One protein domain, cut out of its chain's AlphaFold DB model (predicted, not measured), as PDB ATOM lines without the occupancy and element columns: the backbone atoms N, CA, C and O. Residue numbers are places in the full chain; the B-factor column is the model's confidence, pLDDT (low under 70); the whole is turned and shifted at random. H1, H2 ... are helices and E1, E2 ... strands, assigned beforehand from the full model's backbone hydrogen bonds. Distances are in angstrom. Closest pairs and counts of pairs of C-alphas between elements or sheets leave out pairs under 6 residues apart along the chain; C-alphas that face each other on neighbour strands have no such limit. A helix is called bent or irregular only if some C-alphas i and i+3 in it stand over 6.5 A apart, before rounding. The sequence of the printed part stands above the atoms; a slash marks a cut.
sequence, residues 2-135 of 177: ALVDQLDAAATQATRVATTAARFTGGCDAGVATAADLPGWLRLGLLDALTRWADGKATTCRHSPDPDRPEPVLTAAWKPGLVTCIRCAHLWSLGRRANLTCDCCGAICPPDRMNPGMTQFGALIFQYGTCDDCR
ATOM      1  N   ALA A   2     -11.924  -9.341  25.394       84.81
ATOM      2  CA  ALA A   2     -11.337 -10.667  25.125       84.81
ATOM      3  C   ALA A   2     -11.750 -11.318  23.783       84.81
ATOM      4  O   ALA A   2     -10.914 -11.915  23.122       84.81
ATOM      5  N   LEU A   3     -13.012 -11.177  23.350       85.31
ATOM      6  CA  LEU A   3     -13.482 -11.808  22.106       85.31
ATOM      7  C   LEU A   3     -12.864 -11.194  20.838       85.31
ATOM      8  O   LEU A   3     -12.522 -11.920  19.914       85.31
ATOM      9  N   VAL A   4     -12.707  -9.867  20.795       87.38
ATOM     10  CA  VAL A   4     -12.099  -9.170  19.643       87.38
ATOM     11  C   VAL A   4     -10.642  -9.599  19.479       87.38
ATOM     12  O   VAL A   4     -10.233  -9.964  18.385       87.38
ATOM     13  N   ASP A   5      -9.901  -9.665  20.585       89.06
ATOM     14  CA  ASP A   5      -8.518 -10.154  20.601       89.06
ATOM     15  C   ASP A   5      -8.412 -11.613  20.115       89.06
ATOM     16  O   ASP A   5      -7.560 -11.947  19.295       89.06
ATOM     17  N   GLN A   6      -9.337 -12.483  20.538       88.25
ATOM     18  CA  GLN A   6      -9.401 -13.867  20.051       88.25
ATOM     19  C   GLN A   6      -9.711 -13.954  18.549       88.25
ATOM     20  O   GLN A   6      -9.104 -14.767  17.850       88.25
ATOM     21  N   LEU A   7     -10.620 -13.117  18.038       88.94
ATOM     22  CA  LEU A   7     -10.928 -13.040  16.606       88.94
ATOM     23  C   LEU A   7      -9.705 -12.595  15.794       88.94
ATOM     24  O   LEU A   7      -9.385 -13.228  14.786       88.94
ATOM     25  N   ASP A   8      -8.996 -11.563  16.249       89.38
ATOM     26  CA  ASP A   8      -7.792 -11.049  15.587       89.38
ATOM     27  C   ASP A   8      -6.650 -12.076  15.610       89.38
ATOM     28  O   ASP A   8      -5.960 -12.286  14.602       89.38
ATOM     29  N   ALA A   9      -6.482 -12.786  16.729       90.25
ATOM     30  CA  ALA A   9      -5.524 -13.878  16.849       90.25
ATOM     31  C   ALA A   9      -5.853 -15.030  15.883       90.25
ATOM     32  O   ALA A   9      -4.967 -15.517  15.170       90.25
ATOM     33  N   ALA A  10      -7.125 -15.429  15.792       90.31
ATOM     34  CA  ALA A  10      -7.578 -16.461  14.864       90.31
ATOM     35  C   ALA A  10      -7.407 -16.031  13.397       90.31
ATOM     36  O   ALA A  10      -6.909 -16.810  12.583       90.31
ATOM     37  N   ALA A  11      -7.731 -14.784  13.048       91.50
ATOM     38  CA  ALA A  11      -7.521 -14.246  11.704       91.50
ATOM     39  C   ALA A  11      -6.028 -14.183  11.334       91.50
ATOM     40  O   ALA A  11      -5.625 -14.544  10.223       91.50
ATOM     41  N   THR A  12      -5.172 -13.804  12.283       91.69
ATOM     42  CA  THR A  12      -3.714 -13.823  12.100       91.69
ATOM     43  C   THR A  12      -3.209 -15.241  11.854       91.69
ATOM     44  O   THR A  12      -2.403 -15.477  10.948       91.69
ATOM     45  N   GLN A  13      -3.691 -16.218  12.623       91.31
ATOM     46  CA  GLN A  13      -3.319 -17.616  12.431       91.31
ATOM     47  C   GLN A  13      -3.838 -18.162  11.092       91.31
ATOM     48  O   GLN A  13      -3.089 -18.851  10.398       91.31
ATOM     49  N   ALA A  14      -5.061 -17.817  10.685       89.88
ATOM     50  CA  ALA A  14      -5.608 -18.183   9.380       89.88
ATOM     51  C   ALA A  14      -4.746 -17.640   8.226       89.88
ATOM     52  O   ALA A  14      -4.394 -18.385   7.310       89.88
ATOM     53  N   THR A  15      -4.292 -16.389   8.345       90.31
ATOM     54  CA  THR A  15      -3.365 -15.755   7.393       90.31
ATOM     55  C   THR A  15      -2.059 -16.539   7.287       90.31
ATOM     56  O   THR A  15      -1.565 -16.802   6.187       90.31
ATOM     57  N   ARG A  16      -1.495 -16.976   8.422       89.62
ATOM     58  CA  ARG A  16      -0.275 -17.805   8.439       89.62
ATOM     59  C   ARG A  16      -0.489 -19.151   7.754       89.62
ATOM     60  O   ARG A  16       0.414 -19.616   7.063       89.62
ATOM     61  N   VAL A  17      -1.661 -19.766   7.912       87.81
ATOM     62  CA  VAL A  17      -1.997 -21.023   7.228       87.81
ATOM     63  C   VAL A  17      -2.085 -20.818   5.719       87.81
ATOM     64  O   VAL A  17      -1.406 -21.533   4.984       87.81
ATOM     65  N   ALA A  18      -2.841 -19.820   5.257       86.12
ATOM     66  CA  ALA A  18      -3.005 -19.538   3.831       86.12
ATOM     67  C   ALA A  18      -1.668 -19.186   3.153       86.12
ATOM     68  O   ALA A  18      -1.319 -19.752   2.118       86.12
ATOM     69  N   THR A  19      -0.868 -18.315   3.777       86.00
ATOM     70  CA  THR A  19       0.452 -17.921   3.247       86.00
ATOM     71  C   THR A  19       1.462 -19.068   3.260       86.00
ATOM     72  O   THR A  19       2.280 -19.178   2.348       86.00
ATOM     73  N   THR A  20       1.404 -19.958   4.256       86.00
ATOM     74  CA  THR A  20       2.237 -21.169   4.284       86.00
ATOM     75  C   THR A  20       1.826 -22.148   3.185       86.00
ATOM     76  O   THR A  20       2.695 -22.664   2.487       86.00
ATOM     77  N   ALA A  21       0.524 -22.372   2.981       83.06
ATOM     78  CA  ALA A  21       0.022 -23.235   1.912       83.06
ATOM     79  C   ALA A  21       0.430 -22.725   0.519       83.06
ATOM     80  O   ALA A  21       0.901 -23.516  -0.294       83.06
ATOM     81  N   ALA A  22       0.341 -21.412   0.280       81.62
ATOM     82  CA  ALA A  22       0.756 -20.789  -0.981       81.62
ATOM     83  C   ALA A  22       2.227 -21.082  -1.338       81.62
ATOM     84  O   ALA A  22       2.549 -21.388  -2.486       81.62
ATOM     85  N   ARG A  23       3.122 -21.086  -0.339       81.19
ATOM     86  CA  ARG A  23       4.541 -21.435  -0.536       81.19
ATOM     87  C   ARG A  23       4.730 -22.879  -1.000       81.19
ATOM     88  O   ARG A  23       5.613 -23.137  -1.810       81.19
ATOM     89  N   PHE A  24       3.917 -23.812  -0.504       78.00
ATOM     90  CA  PHE A  24       3.994 -25.221  -0.902       78.00
ATOM     91  C   PHE A  24       3.417 -25.486  -2.293       78.00
ATOM     92  O   PHE A  24       3.848 -26.427  -2.952       78.00
ATOM     93  N   THR A  25       2.470 -24.668  -2.751       71.81
ATOM     94  CA  THR A  25       1.864 -24.804  -4.084       71.81
ATOM     95  C   THR A  25       2.611 -24.028  -5.170       71.81
ATOM     96  O   THR A  25       2.188 -24.047  -6.323       71.81
ATOM     97  N   GLY A  26       3.716 -23.350  -4.831       66.50
ATOM     98  CA  GLY A  26       4.471 -22.513  -5.769       66.50
ATOM     99  C   GLY A  26       3.735 -21.232  -6.184       66.50
ATOM    100  O   GLY A  26       4.130 -20.590  -7.154       66.50
ATOM    101  N   GLY A  27       2.666 -20.862  -5.470       61.84
ATOM    102  CA  GLY A  27       1.912 -19.635  -5.707       61.84
ATOM    103  C   GLY A  27       2.555 -18.445  -4.994       61.84
ATOM    104  O   GLY A  27       2.688 -18.450  -3.772       61.84
ATOM    105  N   CYS A  28       2.927 -17.408  -5.748       53.66
ATOM    106  CA  CYS A  28       3.533 -16.184  -5.207       53.66
ATOM    107  C   CYS A  28       2.521 -15.065  -4.895       53.66
ATOM    108  O   CYS A  28       2.900 -14.055  -4.308       53.66
ATOM    109  N   ASP A  29       1.239 -15.243  -5.221       64.19
ATOM    110  CA  ASP A  29       0.281 -14.134  -5.285       64.19
ATOM    111  C   ASP A  29      -0.721 -14.143  -4.120       64.19
ATOM    112  O   ASP A  29      -1.938 -14.182  -4.311       64.19
ATOM    113  N   ALA A  30      -0.222 -14.125  -2.881       68.19
ATOM    114  CA  ALA A  30      -1.074 -13.800  -1.740       68.19
ATOM    115  C   ALA A  30      -1.334 -12.283  -1.737       68.19
ATOM    116  O   ALA A  30      -0.439 -11.499  -1.427       68.19
ATOM    117  N   GLY A  31      -2.552 -11.876  -2.096       78.44
ATOM    118  CA  GLY A  31      -2.979 -10.478  -2.143       78.44
ATOM    119  C   GLY A  31      -4.208 -10.224  -1.278       78.44
ATOM    120  O   GLY A  31      -4.994 -11.135  -1.007       78.44
ATOM    121  N   VAL A  32      -4.387  -8.974  -0.850       82.38
ATOM    122  CA  VAL A  32      -5.651  -8.543  -0.245       82.38
ATOM    123  C   VAL A  32      -6.639  -8.243  -1.366       82.38
ATOM    124  O   VAL A  32      -6.312  -7.529  -2.309       82.38
ATOM    125  N   ALA A  33      -7.846  -8.782  -1.242       84.06
ATOM    126  CA  ALA A  33      -8.953  -8.547  -2.154       84.06
ATOM    127  C   ALA A  33     -10.139  -7.987  -1.365       84.06
ATOM    128  O   ALA A  33     -10.429  -8.432  -0.252       84.06
ATOM    129  N   THR A  34     -10.842  -7.018  -1.938       86.56
ATOM    130  CA  THR A  34     -12.158  -6.615  -1.450       86.56
ATOM    131  C   THR A  34     -13.209  -7.626  -1.903       86.56
ATOM    132  O   THR A  34     -12.993  -8.419  -2.820       86.56
ATOM    133  N   ALA A  35     -14.402  -7.581  -1.308       84.81
ATOM    134  CA  ALA A  35     -15.509  -8.419  -1.764       84.81
ATOM    135  C   ALA A  35     -15.871  -8.176  -3.245       84.81
ATOM    136  O   ALA A  35     -16.359  -9.092  -3.900       84.81
ATOM    137  N   ALA A  36     -15.643  -6.967  -3.772       86.25
ATOM    138  CA  ALA A  36     -15.910  -6.640  -5.172       86.25
ATOM    139  C   ALA A  36     -14.890  -7.271  -6.135       86.25
ATOM    140  O   ALA A  36     -15.232  -7.533  -7.285       86.25
ATOM    141  N   ASP A  37     -13.681  -7.560  -5.651       86.12
ATOM    142  CA  ASP A  37     -12.614  -8.182  -6.443       86.12
ATOM    143  C   ASP A  37     -12.802  -9.704  -6.573       86.12
ATOM    144  O   ASP A  37     -12.185 -10.345  -7.423       86.12
ATOM    145  N   LEU A  38     -13.657 -10.308  -5.738       88.94
ATOM    146  CA  LEU A  38     -13.923 -11.745  -5.772       88.94
ATOM    147  C   LEU A  38     -14.986 -12.099  -6.828       88.94
ATOM    148  O   LEU A  38     -16.080 -11.520  -6.821       88.94
ATOM    149  N   PRO A  39     -14.746 -13.128  -7.668       91.38
ATOM    150  CA  PRO A  39     -15.767 -13.674  -8.553       91.38
ATOM    151  C   PRO A  39     -17.043 -14.047  -7.793       91.38
ATOM    152  O   PRO A  39     -16.994 -14.520  -6.655       91.38
ATOM    153  N   GLY A  40     -18.200 -13.882  -8.441       91.88
ATOM    154  CA  GLY A  40     -19.505 -14.095  -7.807       91.88
ATOM    155  C   GLY A  40     -19.652 -15.466  -7.143       91.88
ATOM    156  O   GLY A  40     -20.136 -15.538  -6.019       91.88
ATOM    157  N   TRP A  41     -19.173 -16.533  -7.789       92.94
ATOM    158  CA  TRP A  41     -19.232 -17.893  -7.242       92.94
ATOM    159  C   TRP A  41     -18.426 -18.039  -5.943       92.94
ATOM    160  O   TRP A  41     -18.901 -18.652  -4.990       92.94
ATOM    161  N   LEU A  42     -17.243 -17.421  -5.877       93.31
ATOM    162  CA  LEU A  42     -16.343 -17.494  -4.728       93.31
ATOM    163  C   LEU A  42     -16.884 -16.657  -3.569       93.31
ATOM    164  O   LEU A  42     -16.954 -17.129  -2.437       93.31
ATOM    165  N   ARG A  43     -17.355 -15.441  -3.869       93.75
ATOM    166  CA  ARG A  43     -18.017 -14.569  -2.893       93.75
ATOM    167  C   ARG A  43     -19.262 -15.225  -2.297       93.75
ATOM    168  O   ARG A  43     -19.440 -15.190  -1.084       93.75
ATOM    169  N   LEU A  44     -20.122 -15.816  -3.127       94.38
ATOM    170  CA  LEU A  44     -21.340 -16.481  -2.661       94.38
ATOM    171  C   LEU A  44     -21.032 -17.764  -1.883       94.38
ATOM    172  O   LEU A  44     -21.639 -17.978  -0.839       94.38
ATOM    173  N   GLY A  45     -20.070 -18.576  -2.333       94.88
ATOM    174  CA  GLY A  45     -19.643 -19.779  -1.614       94.88
ATOM    175  C   GLY A  45     -19.068 -19.465  -0.230       94.88
ATOM    176  O   GLY A  45     -19.406 -20.127   0.751       94.88
ATOM    177  N   LEU A  46     -18.265 -18.404  -0.133       95.06
ATOM    178  CA  LEU A  46     -17.719 -17.910   1.128       95.06
ATOM    179  C   LEU A  46     -18.820 -17.428   2.086       95.06
ATOM    180  O   LEU A  46     -18.810 -17.783   3.264       95.06
ATOM    181  N   LEU A  47     -19.779 -16.640   1.585       95.81
ATOM    182  CA  LEU A  47     -20.904 -16.145   2.383       95.81
ATOM    183  C   LEU A  47     -21.830 -17.276   2.843       95.81
ATOM    184  O   LEU A  47     -22.234 -17.283   4.005       95.81
ATOM    185  N   ASP A  48     -22.149 -18.243   1.980       96.94
ATOM    186  CA  ASP A  48     -22.941 -19.424   2.356       96.94
ATOM    187  C   ASP A  48     -22.231 -20.243   3.446       96.94
ATOM    188  O   ASP A  48     -22.845 -20.591   4.453       96.94
ATOM    189  N   ALA A  49     -20.921 -20.478   3.317       96.44
ATOM    190  CA  ALA A  49     -20.156 -21.190   4.338       96.44
ATOM    191  C   ALA A  49     -20.144 -20.450   5.686       96.44
ATOM    192  O   ALA A  49     -20.399 -21.062   6.725       96.44
ATOM    193  N   LEU A  50     -19.891 -19.136   5.670       95.62
ATOM    194  CA  LEU A  50     -19.879 -18.306   6.873       95.62
ATOM    195  C   LEU A  50     -21.249 -18.293   7.558       95.62
ATOM    196  O   LEU A  50     -21.337 -18.534   8.758       95.62
ATOM    197  N   THR A  51     -22.313 -18.029   6.801       96.69
ATOM    198  CA  THR A  51     -23.676 -17.933   7.345       96.69
ATOM    199  C   THR A  51     -24.165 -19.266   7.888       96.69
ATOM    200  O   THR A  51     -24.703 -19.309   8.989       96.69
ATOM    201  N   ARG A  52     -23.913 -20.384   7.196       96.75
ATOM    202  CA  ARG A  52     -24.257 -21.713   7.721       96.75
ATOM    203  C   ARG A  52     -23.497 -22.050   8.993       96.75
ATOM    204  O   ARG A  52     -24.065 -22.694   9.868       96.75
ATOM    205  N   TRP A  53     -22.227 -21.666   9.086       96.06
ATOM    206  CA  TRP A  53     -21.443 -21.888  10.296       96.06
ATOM    207  C   TRP A  53     -21.961 -21.051  11.465       96.06
ATOM    208  O   TRP A  53     -22.222 -21.609  12.528       96.06
ATOM    209  N   ALA A  54     -22.186 -19.756  11.236       95.00
ATOM    210  CA  ALA A  54     -22.729 -18.832  12.230       95.00
ATOM    211  C   ALA A  54     -24.124 -19.253  12.725       95.00
ATOM    212  O   ALA A  54     -24.402 -19.186  13.916       95.00
ATOM    213  N   ASP A  55     -24.974 -19.763  11.831       96.25
ATOM    214  CA  ASP A  55     -26.317 -20.254  12.160       96.25
ATOM    215  C   ASP A  55     -26.329 -21.662  12.794       96.25
ATOM    216  O   ASP A  55     -27.404 -22.207  13.056       96.25
ATOM    217  N   GLY A  56     -25.172 -22.318  12.961       95.56
ATOM    218  CA  GLY A  56     -25.093 -23.702  13.449       95.56
ATOM    219  C   GLY A  56     -25.653 -24.756  12.479       95.56
ATOM    220  O   GLY A  56     -25.978 -25.870  12.883       95.56
ATOM    221  N   LYS A  57     -25.785 -24.420  11.190       97.12
ATOM    222  CA  LYS A  57     -26.295 -25.295  10.115       97.12
ATOM    223  C   LYS A  57     -25.191 -26.033   9.355       97.12
ATOM    224  O   LYS A  57     -25.486 -26.899   8.530       97.12
ATOM    225  N   ALA A  58     -23.928 -25.678   9.576       97.06
ATOM    226  CA  ALA A  58     -22.798 -26.400   9.011       97.06
ATOM    227  C   ALA A  58     -22.589 -27.739   9.735       97.06
ATOM    228  O   ALA A  58     -22.681 -27.830  10.956       97.06
ATOM    229  N   THR A  59     -22.234 -28.780   8.982       97.44
ATOM    230  CA  THR A  59     -21.639 -29.978   9.582       97.44
ATOM    231  C   THR A  59     -20.245 -29.616  10.064       97.44
ATOM    232  O   THR A  59     -19.458 -29.069   9.292       97.44
ATOM    233  N   THR A  60     -19.906 -29.952  11.305       97.38
ATOM    234  CA  THR A  60     -18.573 -29.684  11.845       97.38
ATOM    235  C   THR A  60     -17.774 -30.957  12.100       97.38
ATOM    236  O   THR A  60     -18.321 -32.055  12.218       97.38
ATOM    237  N   CYS A  61     -16.448 -30.834  12.214       97.00
ATOM    238  CA  CYS A  61     -15.651 -31.924  12.782       97.00
ATOM    239  C   CYS A  61     -15.999 -32.143  14.269       97.00
ATOM    240  O   CYS A  61     -16.606 -31.288  14.914       97.00
ATOM    241  N   ARG A  62     -15.567 -33.278  14.843       96.81
ATOM    242  CA  ARG A  62     -15.831 -33.630  16.255       96.81
ATOM    243  C   ARG A  62     -15.241 -32.651  17.276       96.81
ATOM    244  O   ARG A  62     -15.676 -32.654  18.418       96.81
ATOM    245  N   HIS A  63     -14.271 -31.828  16.875       96.12
ATOM    246  CA  HIS A  63     -13.748 -30.753  17.722       96.12
ATOM    247  C   HIS A  63     -14.736 -29.588  17.882       96.12
ATOM    248  O   HIS A  63     -14.495 -28.727  18.716       96.12
ATOM    249  N   SER A  64     -15.839 -29.590  17.121       95.38
ATOM    250  CA  SER A  64     -16.939 -28.631  17.218       95.38
ATOM    251  C   SER A  64     -16.480 -27.164  17.160       95.38
ATOM    252  O   SER A  64     -16.760 -26.420  18.101       95.38
ATOM    253  N   PRO A  65     -15.774 -26.741  16.088       94.94
ATOM    254  CA  PRO A  65     -15.435 -25.336  15.887       94.94
ATOM    255  C   PRO A  65     -16.689 -24.462  15.953       94.94
ATOM    256  O   PRO A  65     -17.689 -24.743  15.287       94.94
ATOM    257  N   ASP A  66     -16.611 -23.394  16.733       93.81
ATOM    258  CA  ASP A  66     -17.753 -22.583  17.146       93.81
ATOM    259  C   ASP A  66     -17.480 -21.107  16.814       93.81
ATOM    260  O   ASP A  66     -16.386 -20.621  17.125       93.81
ATOM    261  N   PRO A  67     -18.417 -20.392  16.167       91.00
ATOM    262  CA  PRO A  67     -18.231 -18.988  15.801       91.00
ATOM    263  C   PRO A  67     -17.988 -18.068  17.009       91.00
ATOM    264  O   PRO A  67     -17.261 -17.083  16.875       91.00
ATOM    265  N   ASP A  68     -18.513 -18.407  18.192       90.81
ATOM    266  CA  ASP A  68     -18.337 -17.627  19.425       90.81
ATOM    267  C   ASP A  68     -17.013 -17.940  20.146       90.81
ATOM    268  O   ASP A  68     -16.648 -17.282  21.124       90.81
ATOM    269  N   ARG A  69     -16.271 -18.951  19.676       88.88
ATOM    270  CA  ARG A  69     -14.947 -19.344  20.185       88.88
ATOM    271  C   ARG A  69     -13.976 -19.459  19.014       88.88
ATOM    272  O   ARG A  69     -13.618 -20.572  18.616       88.88
ATOM    273  N   PRO A  70     -13.570 -18.317  18.439       81.50
ATOM    274  CA  PRO A  70     -12.922 -18.293  17.145       81.50
ATOM    275  C   PRO A  70     -11.561 -18.983  17.197       81.50
ATOM    276  O   PRO A  70     -10.617 -18.545  17.847       81.50
ATOM    277  N   GLU A  71     -11.472 -20.067  16.444       93.00
ATOM    278  CA  GLU A  71     -10.237 -20.681  15.985       93.00
ATOM    279  C   GLU A  71     -10.251 -20.655  14.454       93.00
ATOM    280  O   GLU A  71     -11.325 -20.539  13.853       93.00
ATOM    281  N   PRO A  72      -9.101 -20.760  13.775       94.88
ATOM    282  CA  PRO A  72      -9.133 -20.833  12.328       94.88
ATOM    283  C   PRO A  72      -9.845 -22.103  11.859       94.88
ATOM    284  O   PRO A  72      -9.540 -23.222  12.300       94.88
ATOM    285  N   VAL A  73     -10.745 -21.925  10.901       96.75
ATOM    286  CA  VAL A  73     -11.547 -22.998  10.322       96.75
ATOM    287  C   VAL A  73     -11.340 -23.088   8.819       96.75
ATOM    288  O   VAL A  73     -11.040 -22.111   8.138       96.75
ATOM    289  N   LEU A  74     -11.505 -24.297   8.304       97.25
ATOM    290  CA  LEU A  74     -11.412 -24.646   6.899       97.25
ATOM    291  C   LEU A  74     -12.801 -24.994   6.376       97.25
ATOM    292  O   LEU A  74     -13.565 -25.709   7.030       97.25
ATOM    293  N   THR A  75     -13.072 -24.550   5.161       97.12
ATOM    294  CA  THR A  75     -14.177 -24.991   4.316       97.12
ATOM    295  C   THR A  75     -13.680 -25.108   2.870       97.12
ATOM    296  O   THR A  75     -12.545 -24.713   2.573       97.12
ATOM    297  N   ALA A  76     -14.474 -25.682   1.969       96.50
ATOM    298  CA  ALA A  76     -14.081 -25.840   0.574       96.50
ATOM    299  C   ALA A  76     -15.274 -25.872  -0.386       96.50
ATOM    300  O   ALA A  76     -16.335 -26.407  -0.051       96.50
ATOM    301  N   ALA A  77     -15.060 -25.380  -1.606       96.25
ATOM    302  CA  ALA A  77     -16.061 -25.376  -2.670       96.25
ATOM    303  C   ALA A  77     -16.533 -26.791  -3.046       96.25
ATOM    304  O   ALA A  77     -17.732 -27.021  -3.194       96.25
ATOM    305  N   TRP A  78     -15.618 -27.763  -3.103       94.19
ATOM    306  CA  TRP A  78     -15.919 -29.152  -3.473       94.19
ATOM    307  C   TRP A  78     -16.681 -29.954  -2.407       94.19
ATOM    308  O   TRP A  78     -17.063 -31.103  -2.647       94.19
ATOM    309  N   LYS A  79     -16.866 -29.405  -1.202       95.12
ATOM    310  CA  LYS A  79     -17.582 -30.073  -0.105       95.12
ATOM    311  C   LYS A  79     -18.314 -29.030   0.758       95.12
ATOM    312  O   LYS A  79     -17.939 -28.788   1.909       95.12
ATOM    313  N   PRO A  80     -19.361 -28.403   0.190       94.50
ATOM    314  CA  PRO A  80     -20.068 -27.295   0.816       94.50
ATOM    315  C   PRO A  80     -20.805 -27.740   2.082       94.50
ATOM    316  O   PRO A  80     -21.263 -28.878   2.201       94.50
ATOM    317  N   GLY A  81     -20.930 -26.823   3.041       95.12
ATOM    318  CA  GLY A  81     -21.612 -27.065   4.313       95.12
ATOM    319  C   GLY A  81     -20.800 -27.840   5.356       95.12
ATOM    320  O   GLY A  81     -21.292 -28.007   6.467       95.12
ATOM    321  N   LEU A  82     -19.575 -28.280   5.046       96.81
ATOM    322  CA  LEU A  82     -18.625 -28.765   6.049       96.81
ATOM    323  C   LEU A  82     -17.742 -27.600   6.541       96.81
ATOM    324  O   LEU A  82     -17.284 -26.770   5.755       96.81
ATOM    325  N   VAL A  83     -17.488 -27.560   7.847       97.25
ATOM    326  CA  VAL A  83     -16.538 -26.642   8.488       97.25
ATOM    327  C   VAL A  83     -15.678 -27.426   9.471       97.25
ATOM    328  O   VAL A  83     -16.178 -28.180  10.303       97.25
ATOM    329  N   THR A  84     -14.360 -27.296   9.391       97.62
ATOM    330  CA  THR A  84     -13.452 -28.059  10.261       97.62
ATOM    331  C   THR A  84     -12.371 -27.175  10.847       97.62
ATOM    332  O   THR A  84     -11.850 -26.320  10.143       97.62
ATOM    333  N   CYS A  85     -11.912 -27.452  12.064       96.56
ATOM    334  CA  CYS A  85     -10.659 -26.874  12.548       96.56
ATOM    335  C   CYS A  85      -9.463 -27.296  11.664       96.56
ATOM    336  O   CYS A  85      -9.512 -28.337  10.997       96.56
ATOM    337  N   ILE A  86      -8.357 -26.541  11.701       92.94
ATOM    338  CA  ILE A  86      -7.144 -26.842  10.906       92.94
ATOM    339  C   ILE A  86      -6.623 -28.269  11.148       92.94
ATOM    340  O   ILE A  86      -6.175 -28.937  10.219       92.94
ATOM    341  N   ARG A  87      -6.705 -28.781  12.383       93.88
ATOM    342  CA  ARG A  87      -6.227 -30.137  12.735       93.88
ATOM    343  C   ARG A  87      -6.938 -31.242  11.944       93.88
ATOM    344  O   ARG A  87      -6.398 -32.328  11.752       93.88
ATOM    345  N   CYS A  88      -8.142 -30.959  11.460       96.12
ATOM    346  CA  CYS A  88      -8.945 -31.865  10.656       96.12
ATOM    347  C   CYS A  88      -8.810 -31.616   9.144       96.12
ATOM    348  O   CYS A  88      -9.632 -32.125   8.386       96.12
ATOM    349  N   ALA A  89      -7.772 -30.895   8.691       91.56
ATOM    350  CA  ALA A  89      -7.550 -30.577   7.276       91.56
ATOM    351  C   ALA A  89      -7.574 -31.811   6.352       91.56
ATOM    352  O   ALA A  89      -8.056 -31.742   5.226       91.56
ATOM    353  N   HIS A  90      -7.125 -32.967   6.847       89.12
ATOM    354  CA  HIS A  90      -7.128 -34.229   6.104       89.12
ATOM    355  C   HIS A  90      -8.528 -34.670   5.624       89.12
ATOM    356  O   HIS A  90      -8.623 -35.394   4.633       89.12
ATOM    357  N   LEU A  91      -9.615 -34.217   6.267       89.50
ATOM    358  CA  LEU A  91     -11.001 -34.514   5.865       89.50
ATOM    359  C   LEU A  91     -11.421 -33.859   4.538       89.50
ATOM    360  O   LEU A  91     -12.497 -34.177   4.016       89.50
ATOM    361  N   TRP A  92     -10.598 -32.946   4.016       87.81
ATOM    362  CA  TRP A  92     -10.795 -32.272   2.733       87.81
ATOM    363  C   TRP A  92     -10.121 -32.978   1.561       87.81
ATOM    364  O   TRP A  92     -10.312 -32.556   0.424       87.81
ATOM    365  N   SER A  93      -9.378 -34.057   1.823       83.81
ATOM    366  CA  SER A  93      -8.709 -34.841   0.785       83.81
ATOM    367  C   SER A  93      -9.721 -35.358  -0.239       83.81
ATOM    368  O   SER A  93     -10.729 -35.974   0.116       83.81
ATOM    369  N   LEU A  94      -9.437 -35.119  -1.516       79.62
ATOM    370  CA  LEU A  94     -10.269 -35.547  -2.632       79.62
ATOM    371  C   LEU A  94      -9.755 -36.856  -3.235       79.62
ATOM    372  O   LEU A  94      -8.553 -37.101  -3.322       79.62
ATOM    373  N   GLY A  95     -10.679 -37.687  -3.720       78.62
ATOM    374  CA  GLY A  95     -10.328 -38.764  -4.646       78.62
ATOM    375  C   GLY A  95      -9.836 -38.197  -5.983       78.62
ATOM    376  O   GLY A  95     -10.184 -37.072  -6.348       78.62
ATOM    377  N   ARG A  96      -9.072 -38.989  -6.754       76.56
ATOM    378  CA  ARG A  96      -8.396 -38.534  -7.989       76.56
ATOM    379  C   ARG A  96      -9.279 -37.715  -8.936       76.56
ATOM    380  O   ARG A  96      -8.820 -36.699  -9.430       76.56
ATOM    381  N   ARG A  97     -10.522 -38.137  -9.193       78.06
ATOM    382  CA  ARG A  97     -11.418 -37.437 -10.133       78.06
ATOM    383  C   ARG A  97     -11.911 -36.095  -9.594       78.06
ATOM    384  O   ARG A  97     -11.893 -35.124 -10.331       78.06
ATOM    385  N   ALA A  98     -12.330 -36.039  -8.330       77.94
ATOM    386  CA  ALA A  98     -12.806 -34.799  -7.720       77.94
ATOM    387  C   ALA A  98     -11.681 -33.761  -7.610       77.94
ATOM    388  O   ALA A  98     -11.919 -32.582  -7.822       77.94
ATOM    389  N   ASN A  99     -10.442 -34.214  -7.391       85.69
ATOM    390  CA  ASN A  99      -9.254 -33.358  -7.378       85.69
ATOM    391  C   ASN A  99      -8.928 -32.716  -8.741       85.69
ATOM    392  O   ASN A  99      -8.045 -31.871  -8.825       85.69
ATOM    393  N   LEU A 100      -9.599 -33.149  -9.811       91.50
ATOM    394  CA  LEU A 100      -9.410 -32.656 -11.173       91.50
ATOM    395  C   LEU A 100     -10.628 -31.886 -11.692       91.50
ATOM    396  O   LEU A 100     -10.616 -31.449 -12.834       91.50
ATOM    397  N   THR A 101     -11.681 -31.725 -10.892       95.31
ATOM    398  CA  THR A 101     -12.885 -30.996 -11.297       95.31
ATOM    399  C   THR A 101     -12.767 -29.535 -10.881       95.31
ATOM    400  O   THR A 101     -12.615 -29.247  -9.702       95.31
ATOM    401  N   CYS A 102     -12.878 -28.612 -11.835       95.56
ATOM    402  CA  CYS A 102     -12.921 -27.178 -11.563       95.56
ATOM    403  C   CYS A 102     -14.167 -26.820 -10.737       95.56
ATOM    404  O   CYS A 102     -15.289 -27.073 -11.175       95.56
ATOM    405  N   ASP A 103     -13.983 -26.162  -9.595       95.00
ATOM    406  CA  ASP A 103     -15.078 -25.759  -8.702       95.00
ATOM    407  C   ASP A 103     -15.962 -24.639  -9.280       95.00
ATOM    408  O   ASP A 103     -17.080 -24.426  -8.819       95.00
ATOM    409  N   CYS A 104     -15.479 -23.925 -10.304       95.25
ATOM    410  CA  CYS A 104     -16.232 -22.861 -10.967       95.25
ATOM    411  C   CYS A 104     -17.101 -23.391 -12.118       95.25
ATOM    412  O   CYS A 104     -18.297 -23.117 -12.169       95.25
ATOM    413  N   CYS A 105     -16.508 -24.121 -13.071       95.62
ATOM    414  CA  CYS A 105     -17.198 -24.551 -14.297       95.62
ATOM    415  C   CYS A 105     -17.546 -26.047 -14.336       95.62
ATOM    416  O   CYS A 105     -18.227 -26.489 -15.258       95.62
ATOM    417  N   GLY A 106     -17.065 -26.844 -13.377       94.56
ATOM    418  CA  GLY A 106     -17.287 -28.291 -13.321       94.56
ATOM    419  C   GLY A 106     -16.478 -29.113 -14.332       94.56
ATOM    420  O   GLY A 106     -16.614 -30.336 -14.366       94.56
ATOM    421  N   ALA A 107     -15.637 -28.484 -15.161       95.44
ATOM    422  CA  ALA A 107     -14.812 -29.196 -16.133       95.44
ATOM    423  C   ALA A 107     -13.749 -30.060 -15.439       95.44
ATOM    424  O   ALA A 107     -13.094 -29.615 -14.496       95.44
ATOM    425  N   ILE A 108     -13.543 -31.282 -15.939       95.38
ATOM    426  CA  ILE A 108     -12.434 -32.138 -15.508       95.38
ATOM    427  C   ILE A 108     -11.183 -31.722 -16.280       95.38
ATOM    428  O   ILE A 108     -11.172 -31.758 -17.509       95.38
ATOM    429  N   CYS A 109     -10.138 -31.348 -15.556       92.38
ATOM    430  CA  CYS A 109      -8.897 -30.818 -16.097       92.38
ATOM    431  C   CYS A 109      -7.736 -31.798 -15.884       92.38
ATOM    432  O   CYS A 109      -7.737 -32.572 -14.924       92.38
ATOM    433  N   PRO A 110      -6.716 -31.771 -16.750       90.88
ATOM    434  CA  PRO A 110      -5.430 -32.387 -16.452       90.88
ATOM    435  C   PRO A 110      -4.835 -31.847 -15.133       90.88
ATOM    436  O   PRO A 110      -5.070 -30.679 -14.807       90.88
ATOM    437  N   PRO A 111      -4.066 -32.650 -14.369       86.81
ATOM    438  CA  PRO A 111      -3.508 -32.227 -13.079       86.81
ATOM    439  C   PRO A 111      -2.652 -30.956 -13.140       86.81
ATOM    440  O   PRO A 111      -2.659 -30.168 -12.203       86.81
ATOM    441  N   ASP A 112      -1.934 -30.753 -14.241       88.62
ATOM    442  CA  ASP A 112      -1.061 -29.607 -14.518       88.62
ATOM    443  C   ASP A 112      -1.821 -28.317 -14.858       88.62
ATOM    444  O   ASP A 112      -1.239 -27.238 -14.823       88.62
ATOM    445  N   ARG A 113      -3.124 -28.417 -15.144       89.88
ATOM    446  CA  ARG A 113      -4.013 -27.279 -15.438       89.88
ATOM    447  C   ARG A 113      -4.978 -26.960 -14.300       89.88
ATOM    448  O   ARG A 113      -5.906 -26.166 -14.465       89.88
ATOM    449  N   MET A 114      -4.800 -27.620 -13.158       91.00
ATOM    450  CA  MET A 114      -5.603 -27.402 -11.967       91.00
ATOM    451  C   MET A 114      -4.862 -26.460 -11.022       91.00
ATOM    452  O   MET A 114      -3.782 -26.770 -10.527       91.00
ATOM    453  N   ASN A 115      -5.464 -25.305 -10.758       89.38
ATOM    454  CA  ASN A 115      -4.907 -24.250  -9.925       89.38
ATOM    455  C   ASN A 115      -5.604 -24.279  -8.556       89.38
ATOM    456  O   ASN A 115      -6.739 -23.800  -8.453       89.38
ATOM    457  N   PRO A 116      -4.984 -24.843  -7.503       89.75
ATOM    458  CA  PRO A 116      -5.523 -24.753  -6.154       89.75
ATOM    459  C   PRO A 116      -5.410 -23.317  -5.630       89.75
ATOM    460  O   PRO A 116      -4.428 -22.620  -5.884       89.75
ATOM    461  N   GLY A 117      -6.397 -22.886  -4.854       90.62
ATOM    462  CA  GLY A 117      -6.436 -21.564  -4.250       90.62
ATOM    463  C   GLY A 117      -7.164 -21.550  -2.913       90.62
ATOM    464  O   GLY A 117      -7.861 -22.494  -2.531       90.62
ATOM    465  N   MET A 118      -6.961 -20.461  -2.176       92.19
ATOM    466  CA  MET A 118      -7.613 -20.211  -0.897       92.19
ATOM    467  C   MET A 118      -8.037 -18.748  -0.809       92.19
ATOM    468  O   MET A 118      -7.316 -17.854  -1.246       92.19
ATOM    469  N   THR A 119      -9.185 -18.497  -0.190       92.75
ATOM    470  CA  THR A 119      -9.636 -17.159   0.203       92.75
ATOM    471  C   THR A 119      -9.935 -17.158   1.687       92.75
ATOM    472  O   THR A 119     -10.576 -18.071   2.196       92.75
ATOM    473  N   GLN A 120      -9.469 -16.135   2.391       92.62
ATOM    474  CA  GLN A 120      -9.683 -15.993   3.824       92.62
ATOM    475  C   GLN A 120     -10.660 -14.850   4.106       92.62
ATOM    476  O   GLN A 120     -10.561 -13.781   3.508       92.62
ATOM    477  N   PHE A 121     -11.551 -15.058   5.072       91.94
ATOM    478  CA  PHE A 121     -12.374 -14.017   5.673       91.94
ATOM    479  C   PHE A 121     -12.422 -14.205   7.193       91.94
ATOM    480  O   PHE A 121     -13.005 -15.165   7.698       91.94
ATOM    481  N   GLY A 122     -11.762 -13.308   7.932       91.88
ATOM    482  CA  GLY A 122     -11.571 -13.468   9.375       91.88
ATOM    483  C   GLY A 122     -10.840 -14.776   9.696       91.88
ATOM    484  O   GLY A 122      -9.755 -15.027   9.168       91.88
ATOM    485  N   ALA A 123     -11.445 -15.615  10.540       93.31
ATOM    486  CA  ALA A 123     -10.924 -16.933  10.909       93.31
ATOM    487  C   ALA A 123     -11.265 -18.051   9.899       93.31
ATOM    488  O   ALA A 123     -10.746 -19.162  10.014       93.31
ATOM    489  N   LEU A 124     -12.128 -17.789   8.913       95.19
ATOM    490  CA  LEU A 124     -12.582 -18.788   7.949       95.19
ATOM    491  C   LEU A 124     -11.704 -18.772   6.695       95.19
ATOM    492  O   LEU A 124     -11.508 -17.733   6.067       95.19
ATOM    493  N   ILE A 125     -11.200 -19.943   6.313       96.06
ATOM    494  CA  ILE A 125     -10.429 -20.179   5.090       96.06
ATOM    495  C   ILE A 125     -11.270 -21.051   4.156       96.06
ATOM    496  O   ILE A 125     -11.640 -22.173   4.501       96.06
ATOM    497  N   PHE A 126     -11.542 -20.547   2.960       95.88
ATOM    498  CA  PHE A 126     -12.300 -21.207   1.908       95.88
ATOM    499  C   PHE A 126     -11.358 -21.698   0.808       95.88
ATOM    500  O   PHE A 126     -10.665 -20.901   0.179       95.88
ATOM    501  N   GLN A 127     -11.319 -23.008   0.589       95.12
ATOM    502  CA  GLN A 127     -10.452 -23.650  -0.399       95.12
ATOM    503  C   GLN A 127     -11.201 -23.919  -1.706       95.12
ATOM    504  O   GLN A 127     -12.397 -24.218  -1.699       95.12
ATOM    505  N   TYR A 128     -10.490 -23.846  -2.825       94.31
ATOM    506  CA  TYR A 128     -11.024 -24.161  -4.147       94.31
ATOM    507  C   TYR A 128      -9.919 -24.644  -5.091       94.31
ATOM    508  O   TYR A 128      -8.732 -24.438  -4.839       94.31
ATOM    509  N   GLY A 129     -10.306 -25.268  -6.194       93.00
ATOM    510  CA  GLY A 129      -9.449 -25.571  -7.328       93.00
ATOM    511  C   GLY A 129     -10.123 -25.166  -8.635       93.00
ATOM    512  O   GLY A 129     -11.291 -25.473  -8.875       93.00
ATOM    513  N   THR A 130      -9.397 -24.457  -9.494       94.31
ATOM    514  CA  THR A 130      -9.932 -23.921 -10.755       94.31
ATOM    515  C   THR A 130      -9.060 -24.284 -11.946       94.31
ATOM    516  O   THR A 130      -7.837 -24.341 -11.829       94.31
ATOM    517  N   CYS A 131      -9.666 -24.452 -13.120       94.50
ATOM    518  CA  CYS A 131      -8.906 -24.460 -14.369       94.50
ATOM    519  C   CYS A 131      -8.282 -23.082 -14.645       94.50
ATOM    520  O   CYS A 131      -8.692 -22.089 -14.040       94.50
ATOM    521  N   ASP A 132      -7.333 -23.013 -15.580       91.19
ATOM    522  CA  ASP A 132      -6.681 -21.753 -15.975       91.19
ATOM    523  C   ASP A 132      -7.695 -20.666 -16.362       91.19
ATOM    524  O   ASP A 132      -7.576 -19.523 -15.927       91.19
ATOM    525  N   ASP A 133      -8.744 -21.043 -17.100       91.44
ATOM    526  CA  ASP A 133      -9.776 -20.119 -17.591       91.44
ATOM    527  C   ASP A 133     -10.676 -19.572 -16.468       91.44
ATOM    528  O   ASP A 133     -11.315 -18.534 -16.620       91.44
ATOM    529  N   CYS A 134     -10.753 -20.283 -15.339       93.00
ATOM    530  CA  CYS A 134     -11.565 -19.912 -14.177       93.00
ATOM    531  C   CYS A 134     -10.731 -19.353 -13.021       93.00
ATOM    532  O   CYS A 134     -11.290 -19.064 -11.958       93.00
ATOM    533  N   ARG A 135      -9.408 -19.236 -13.192       88.56
ATOM    534  CA  ARG A 135      -8.507 -18.753 -12.147       88.56
ATOM    535  C   ARG A 135      -8.895 -17.318 -11.766       88.56
ATOM    536  O   ARG A 135      -8.900 -16.446 -12.634       88.56
TER     537      ARG A 135
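What this domain is: This is residues 2 to 135 of the 177 residues of an uncharacterized protein of Micromonospora sp. ALFpr18c (UniProt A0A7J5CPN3). A strongly twisted sheet of four strands stands between helices on both its faces: the long helix H1 and the short H3 cover one face, and H2 packs on the other, making three layers. Three long stretches with no named element, residues 25 to 39, 55 to 72 and 93 to 113, lie away from the mean of the C-alphas. The printed part has 134 residues with three named helices and four named strands, in the order H1, H2, E1, E2, H3, E3, E4; the class is mixed, helices and strands. The sheet is mixed, in the order E2, E1, E4, E3. The whole is compact, with a radius of gyration of the C-alphas of 14.5 A, yet elongated, spanning 46 by 28 by 27 A.

How they stand to each other: H1, residues 2 to 24, is on the sheet at a height of 8.5 A, along the strands and over E3, residues 114 to 121, and E4, residues 124 to 131; its closest C-alphas to E3 are those of Ala 18 and Met 118, 6.6 A apart. H2, residues 40 to 54, is on the opposite face at a height of 9.3 A; the C-alphas of Leu 46 and Phe 126 of E4 are its closest to that strand, 6.4 A apart. H1 and H2 are apart. E1, residues 73 to 76, and E2, residues 82 to 85, form an antiparallel hairpin, with N 74 and O 84 at 2.8 A. E1 is parallel to E4, with N 125 and O 73 at 2.8 A. H3, residues 86 to 92, is on the same face as H1 at a height of 8.1 A; the C-alphas of Val 73 of E1 and Ile 86 are their closest, 5.9 A apart. H3 is irregular: C-alphas 87 and 90 are 7.8 A apart. E3 and E4 form an antiparallel hairpin, with N 119 and O 126 at 2.8 A. E2, H3 and E3 form a split strand-helix-strand unit, two strands of one sheet that are not neighbours, with a helix between them along the chain and E1 and E4 between them in the sheet; its crossover is right-handed. In H1 and H2 every O i to N i+4 pair is within hydrogen-bond range; in H3 0 of 3 are, beside 3 of 4 O i to N i+3 pairs.

Where its parts are: H1 begins at C-alpha 2, (-11.337, -10.667, 25.125), and is 33.5 A long; H2 is 20.8 A. E1, E2 and H3 each measure 10.5 A. E3 is 23.2 A and E4 23.3 A, ending at C-alpha 131, (-8.906, -24.460, -14.369).

The domain as a whole: The C-alphas of Ala 2 and Pro 110 are the two farthest apart, 47.3 A. The printed part has no cut. The links H1 to H2, H2 to E1 and H3 to E3 are long. The mean pLDDT of the printed part is 90.1; residues 26 to 30 are under 70.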